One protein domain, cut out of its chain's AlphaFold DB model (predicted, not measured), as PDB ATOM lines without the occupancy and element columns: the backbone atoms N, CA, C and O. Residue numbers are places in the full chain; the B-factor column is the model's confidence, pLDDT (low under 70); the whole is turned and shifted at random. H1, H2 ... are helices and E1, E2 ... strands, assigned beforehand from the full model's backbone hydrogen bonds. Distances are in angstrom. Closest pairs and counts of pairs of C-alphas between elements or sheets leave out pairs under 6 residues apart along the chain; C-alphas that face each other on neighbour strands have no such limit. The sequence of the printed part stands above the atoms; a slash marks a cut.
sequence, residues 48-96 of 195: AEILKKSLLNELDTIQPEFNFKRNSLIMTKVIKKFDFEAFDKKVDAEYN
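AT A GLANCE: This is residues 48 to 96 of the 195 residues of an uncharacterized protein of Spirochaetes bacterium ADurb.Bin133 (UniProt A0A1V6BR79). A two-strand hairpin, E1 and E2, makes one end of a rod, and two helices, H1 and H2, meet as an open V at the other; the hairpin's tip, residues 68 to 73, sticks out. The 49 printed residues run H1, E1, E2, H2, a mixed class with an antiparallel sheet. The whole is loose, radius of gyration of the C-alphas 14.0 A, spanning 46 by 21 by 15 A.

IN THESE COORDINATES: H1, residues 48 to 60, begins at C-alpha (154.291, 155.764, 159.845) and measures 18.3 A. E1 is residues 65 to 69, 12.8 A; E2 is 72 to 76, 12.5 A. H2, residues 84 to 96, 18.2 A, ends at C-alpha (162.914, 160.687, 167.987).

HOW THE PARTS SIT: H1, with residues 50 to 54 alone, touches residues 91 to 95 of H2; the closest C-alphas, Leu 51 and Val 91, are 5.7 A apart. They run opposite ways at a steep tilt of 61 degrees. In both helices every O i to N i+4 pair is within hydrogen-bond range. In the hairpin E1 and E2, N 67 and O 74 are within hydrogen-bond range at 2.9 A. H1 and E2 are apart, as are E1 and H2.

THE WHOLE: The farthest C-alphas, Asn 71 and Asn 96, are 46.4 A apart. The printed part has no cut and no long link; no printed residue is under 70 in pLDDT.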
ATOM      1  N   ALA A  48     154.764 156.919 160.613       90.75
ATOM      2  CA  ALA A  48     154.291 155.764 159.845       90.75
ATOM      3  C   ALA A  48     155.287 155.337 158.752       90.75
ATOM      4  O   ALA A  48     155.461 154.142 158.508       90.75
ATOM      5  N   GLU A  49     155.976 156.287 158.120       88.94
ATOM      6  CA  GLU A  49     157.036 155.993 157.152       88.94
ATOM      7  C   GLU A  49     158.256 155.365 157.821       88.94
ATOM      8  O   GLU A  49     158.800 154.389 157.297       88.94
ATOM      9  N   ILE A  50     158.628 155.849 159.010       90.38
ATOM     10  CA  ILE A  50     159.680 155.218 159.813       90.38
ATOM     11  C   ILE A  50     159.261 153.812 160.216       90.38
ATOM     12  O   ILE A  50     159.997 152.886 159.915       90.38
ATOM     13  N   LEU A  51     158.053 153.615 160.751       92.94
ATOM     14  CA  LEU A  51     157.533 152.288 161.093       92.94
ATOM     15  C   LEU A  51     157.645 151.310 159.917       92.94
ATOM     16  O   LEU A  51     158.147 150.194 160.073       92.94
ATOM     17  N   LYS A  52     157.204 151.730 158.724       92.62
ATOM     18  CA  LYS A  52     157.304 150.924 157.503       92.62
ATOM     19  C   LYS A  52     158.760 150.581 157.186       92.62
ATOM     20  O   LYS A  52     159.054 149.428 156.881       92.62
ATOM     21  N   LYS A  53     159.664 151.561 157.252       90.94
ATOM     22  CA  LYS A  53     161.097 151.377 156.991       90.94
ATOM     23  C   LYS A  53     161.743 150.444 158.018       90.94
ATOM     24  O   LYS A  53     162.450 149.525 157.617       90.94
ATOM     25  N   SER A  54     161.455 150.610 159.307       92.31
ATOM     26  CA  SER A  54     161.946 149.745 160.384       92.31
ATOM     27  C   SER A  54     161.463 148.304 160.194       92.31
ATOM     28  O   SER A  54     162.257 147.376 160.333       92.31
ATOM     29  N   LEU A  55     160.200 148.101 159.795       92.75
ATOM     30  CA  LEU A  55     159.651 146.767 159.524       92.75
ATOM     31  C   LEU A  55     160.310 146.111 158.301       92.75
ATOM     32  O   LEU A  55     160.659 144.932 158.346       92.75
ATOM     33  N   LEU A  56     160.491 146.864 157.211       91.94
ATOM     34  CA  LEU A  56     161.187 146.374 156.019       91.94
ATOM     35  C   LEU A  56     162.633 145.982 156.342       91.94
ATOM     36  O   LEU A  56     163.063 144.901 155.953       91.94
ATOM     37  N   ASN A  57     163.338 146.795 157.134       91.38
ATOM     38  CA  ASN A  57     164.690 146.484 157.592       91.38
ATOM     39  C   ASN A  57     164.736 145.184 158.410       91.38
ATOM     40  O   ASN A  57     165.655 144.388 158.241       91.38
ATOM     41  N   GLU A  58     163.749 144.929 159.278       89.81
ATOM     42  CA  GLU A  58     163.680 143.657 160.007       89.81
ATOM     43  C   GLU A  58     163.453 142.473 159.066       89.81
ATOM     44  O   GLU A  58     164.150 141.460 159.166       89.81
ATOM     45  N   LEU A  59     162.550 142.609 158.092       90.69
ATOM     46  CA  LEU A  59     162.323 141.582 157.075       90.69
ATOM     47  C   LEU A  59     163.561 141.335 156.202       90.69
ATOM     48  O   LEU A  59     163.811 140.199 155.794       90.69
ATOM     49  N   ASP A  60     164.363 142.355 155.914       88.75
ATOM     50  CA  ASP A  60     165.579 142.218 155.110       88.75
ATOM     51  C   ASP A  60     166.643 141.345 155.773       88.75
ATOM     52  O   ASP A  60     167.349 140.617 155.075       88.75
ATOM     53  N   THR A  61     166.671 141.300 157.106       88.25
ATOM     54  CA  THR A  61     167.566 140.401 157.853       88.25
ATOM     55  C   THR A  61     167.125 138.932 157.851       88.25
ATOM     56  O   THR A  61     167.911 138.049 158.198       88.25
ATOM     57  N   ILE A  62     165.884 138.644 157.448       91.50
ATOM     58  CA  ILE A  62     165.306 137.298 157.495       91.50
ATOM     59  C   ILE A  62     165.549 136.560 156.180       91.50
ATOM     60  O   ILE A  62     165.230 137.049 155.092       91.50
ATOM     61  N   GLN A  63     166.060 135.332 156.297       89.62
ATOM     62  CA  GLN A  63     166.209 134.423 155.164       89.62
ATOM     63  C   GLN A  63     164.830 134.039 154.601       89.62
ATOM     64  O   GLN A  63     163.952 133.637 155.370       89.62
ATOM     65  N   PRO A  64     164.612 134.163 153.280       91.31
ATOM     66  CA  PRO A  64     163.345 133.795 152.667       91.31
ATOM     67  C   PRO A  64     163.108 132.282 152.742       91.31
ATOM     68  O   PRO A  64     163.995 131.477 152.464       91.31
ATOM     69  N   GLU A  65     161.878 131.899 153.067       91.56
ATOM     70  CA  GLU A  65     161.394 130.524 152.989       91.56
ATOM     71  C   GLU A  65     160.644 130.346 151.660       91.56
ATOM     72  O   GLU A  65     159.773 131.149 151.312       91.56
ATOM     73  N   PHE A  66     160.984 129.301 150.904       90.12
ATOM     74  CA  PHE A  66     160.374 129.008 149.608       90.12
ATOM     75  C   PHE A  66     159.474 127.782 149.714       90.12
ATOM     76  O   PHE A  66     159.928 126.702 150.083       90.12
ATOM     77  N   ASN A  67     158.204 127.938 149.348       88.38
ATOM     78  CA  ASN A  67     157.210 126.875 149.407       88.38
ATOM     79  C   ASN A  67     156.547 126.687 148.043       88.38
ATOM     80  O   ASN A  67     156.030 127.636 147.453       88.38
ATOM     81  N   PHE A  68     156.526 125.452 147.546       87.69
ATOM     82  CA  PHE A  68     155.864 125.132 146.284       87.69
ATOM     83  C   PHE A  68     154.385 124.809 146.522       87.69
ATOM     84  O   PHE A  68     154.052 123.932 147.320       87.69
ATOM     85  N   LYS A  69     153.477 125.509 145.836       89.81
ATOM     86  CA  LYS A  69     152.028 125.301 145.969       89.81
ATOM     87  C   LYS A  69     151.337 125.513 144.624       89.81
ATOM     88  O   LYS A  69     151.504 126.560 144.013       89.81
ATOM     89  N   ARG A  70     150.541 124.531 144.172       80.44
ATOM     90  CA  ARG A  70     149.735 124.591 142.928       80.44
ATOM     91  C   ARG A  70     150.524 125.113 141.707       80.44
ATOM     92  O   ARG A  70     150.092 126.051 141.049       80.44
ATOM     93  N   ASN A  71     151.683 124.517 141.419       90.12
ATOM     94  CA  ASN A  71     152.593 124.917 140.331       90.12
ATOM     95  C   ASN A  71     153.182 126.337 140.442       90.12
ATOM     96  O   ASN A  71     153.640 126.891 139.448       90.12
ATOM     97  N   SER A  72     153.202 126.937 141.633       86.88
ATOM     98  CA  SER A  72     153.879 128.213 141.891       86.88
ATOM     99  C   SER A  72     154.876 128.079 143.039       86.88
ATOM    100  O   SER A  72     154.569 127.474 144.068       86.88
ATOM    101  N   LEU A  73     156.067 128.658 142.869       89.56
ATOM    102  CA  LEU A  73     157.044 128.833 143.941       89.56
ATOM    103  C   LEU A  73     156.714 130.133 144.684       89.56
ATOM    104  O   LEU A  73     156.812 131.216 144.113       89.56
ATOM    105  N   ILE A  74     156.299 130.024 145.941       92.19
ATOM    106  CA  ILE A  74     155.950 131.165 146.789       92.19
ATOM    107  C   ILE A  74     157.139 131.456 147.702       92.19
ATOM    108  O   ILE A  74     157.572 130.577 148.445       92.19
ATOM    109  N   MET A  75     157.645 132.686 147.659       90.88
ATOM    110  CA  MET A  75     158.667 133.183 148.579       90.88
ATOM    111  C   MET A  75     157.993 133.942 149.724       90.88
ATOM    112  O   MET A  75     157.216 134.866 149.484       90.88
ATOM    113  N   THR A  76     158.306 133.578 150.963       90.56
ATOM    114  CA  THR A  76     157.770 134.223 152.168       90.56
ATOM    115  C   THR A  76     158.885 134.589 153.135       90.56
ATOM    116  O   THR A  76     159.802 133.803 153.352       90.56
ATOM    117  N   LYS A  77     158.780 135.759 153.764       91.31
ATOM    118  CA  LYS A  77     159.589 136.154 154.922       91.31
ATOM    119  C   LYS A  77     158.650 136.329 156.110       91.31
ATOM    120  O   LYS A  77     157.616 136.978 155.974       91.31
ATOM    121  N   VAL A  78     158.981 135.725 157.248       89.00
ATOM    122  CA  VAL A  78     158.128 135.736 158.445       89.00
ATOM    123  C   VAL A  78     158.972 136.069 159.664       89.00
ATOM    124  O   VAL A  78     159.931 135.359 159.963       89.00
ATOM    125  N   ILE A  79     158.586 137.114 160.399       88.00
ATOM    126  CA  ILE A  79     159.189 137.430 161.696       88.00
ATOM    127  C   ILE A  79     158.590 136.480 162.738       88.00
ATOM    128  O   ILE A  79     157.424 136.593 163.122       88.00
ATOM    129  N   LYS A  80     159.372 135.486 163.166       87.31
ATOM    130  CA  LYS A  80     158.940 134.514 164.180       87.31
ATOM    131  C   LYS A  80     158.925 135.198 165.550       87.31
ATOM    132  O   LYS A  80     159.910 135.825 165.918       87.31
ATOM    133  N   LYS A  81     157.838 135.018 166.314       87.25
ATOM    134  CA  LYS A  81     157.648 135.602 167.661       87.25
ATOM    135  C   LYS A  81     157.791 137.133 167.673       87.25
ATOM    136  O   LYS A  81     158.553 137.675 168.464       87.25
ATOM    137  N   PHE A  82     157.079 137.806 166.772       90.56
ATOM    138  CA  PHE A  82     157.088 139.265 166.699       90.56
ATOM    139  C   PHE A  82     156.585 139.887 168.009       90.56
ATOM    140  O   PHE A  82     155.436 139.675 168.399       90.56
ATOM    141  N   ASP A  83     157.459 140.640 168.672       92.56
ATOM    142  CA  ASP A  83     157.133 141.418 169.862       92.56
ATOM    143  C   ASP A  83     156.756 142.836 169.430       92.56
ATOM    144  O   ASP A  83     157.612 143.666 169.117       92.56
ATOM    145  N   PHE A  84     155.449 143.092 169.388       92.00
ATOM    146  CA  PHE A  84     154.918 144.379 168.960       92.00
ATOM    147  C   PHE A  84     155.338 145.519 169.897       92.00
ATOM    148  O   PHE A  84     155.643 146.605 169.415       92.00
ATOM    149  N   GLU A  85     155.397 145.293 171.213       94.25
ATOM    150  CA  GLU A  85     155.736 146.352 172.172       94.25
ATOM    151  C   GLU A  85     157.211 146.746 172.079       94.25
ATOM    152  O   GLU A  85     157.552 147.930 172.125       94.25
ATOM    153  N   ALA A  86     158.102 145.760 171.943       93.06
ATOM    154  CA  ALA A  86     159.520 146.026 171.738       93.06
ATOM    155  C   ALA A  86     159.768 146.739 170.400       93.06
ATOM    156  O   ALA A  86     160.573 147.672 170.336       93.06
ATOM    157  N   PHE A  87     159.052 146.332 169.347       93.88
ATOM    158  CA  PHE A  87     159.141 146.965 168.036       93.88
ATOM    159  C   PHE A  87     158.631 148.412 168.057       93.88
ATOM    160  O   PHE A  87     159.314 149.299 167.547       93.88
ATOM    161  N   ASP A  88     157.492 148.684 168.695       92.94
ATOM    162  CA  ASP A  88     156.939 150.041 168.790       92.94
ATOM    163  C   ASP A  88     157.895 150.993 169.531       92.94
ATOM    164  O   ASP A  88     158.196 152.079 169.039       92.94
ATOM    165  N   LYS A  89     158.512 150.539 170.634       95.94
ATOM    166  CA  LYS A  89     159.553 151.311 171.345       95.94
ATOM    167  C   LYS A  89     160.778 151.604 170.479       95.94
ATOM    168  O   LYS A  89     161.382 152.671 170.597       95.94
ATOM    169  N   LYS A  90     161.172 150.661 169.622       94.19
ATOM    170  CA  LYS A  90     162.271 150.857 168.669       94.19
ATOM    171  C   LYS A  90     161.897 151.894 167.608       94.19
ATOM    172  O   LYS A  90     162.697 152.787 167.344       94.19
ATOM    173  N   VAL A  91     160.683 151.826 167.060       94.62
ATOM    174  CA  VAL A  91     160.160 152.829 166.117       94.62
ATOM    175  C   VAL A  91     160.101 154.213 166.767       94.62
ATOM    176  O   VAL A  91     160.485 155.192 166.134       94.62
ATOM    177  N   ASP A  92     159.685 154.310 168.032       94.56
ATOM    178  CA  ASP A  92     159.709 155.565 168.792       94.56
ATOM    179  C   ASP A  92     161.119 156.139 168.921       94.56
ATOM    180  O   ASP A  92     161.329 157.334 168.704       94.56
ATOM    181  N   ALA A  93     162.100 155.302 169.257       95.19
ATOM    182  CA  ALA A  93     163.489 155.729 169.355       95.19
ATOM    183  C   ALA A  93     164.031 156.215 168.000       95.19
ATOM    184  O   ALA A  93     164.638 157.284 167.936       95.19
ATOM    185  N   GLU A  94     163.770 155.475 166.918       93.38
ATOM    186  CA  GLU A  94     164.165 155.859 165.555       93.38
ATOM    187  C   GLU A  94     163.480 157.157 165.102       93.38
ATOM    188  O   GLU A  94     164.121 158.015 164.496       93.38
ATOM    189  N   TYR A  95     162.202 157.348 165.440       93.38
ATOM    190  CA  TYR A  95     161.475 158.578 165.132       93.38
ATOM    191  C   TYR A  95     161.993 159.782 165.915       93.38
ATOM    192  O   TYR A  95     162.170 160.852 165.338       93.38
ATOM    193  N   ASN A  96     162.315 159.616 167.196       93.50
ATOM    194  CA  ASN A  96     162.914 160.687 167.987       93.50
ATOM    195  C   ASN A  96     164.317 161.063 167.483       93.50
ATOM    196  O   ASN A  96     164.637 162.248 167.390       93.50
TER     197      ASN A  96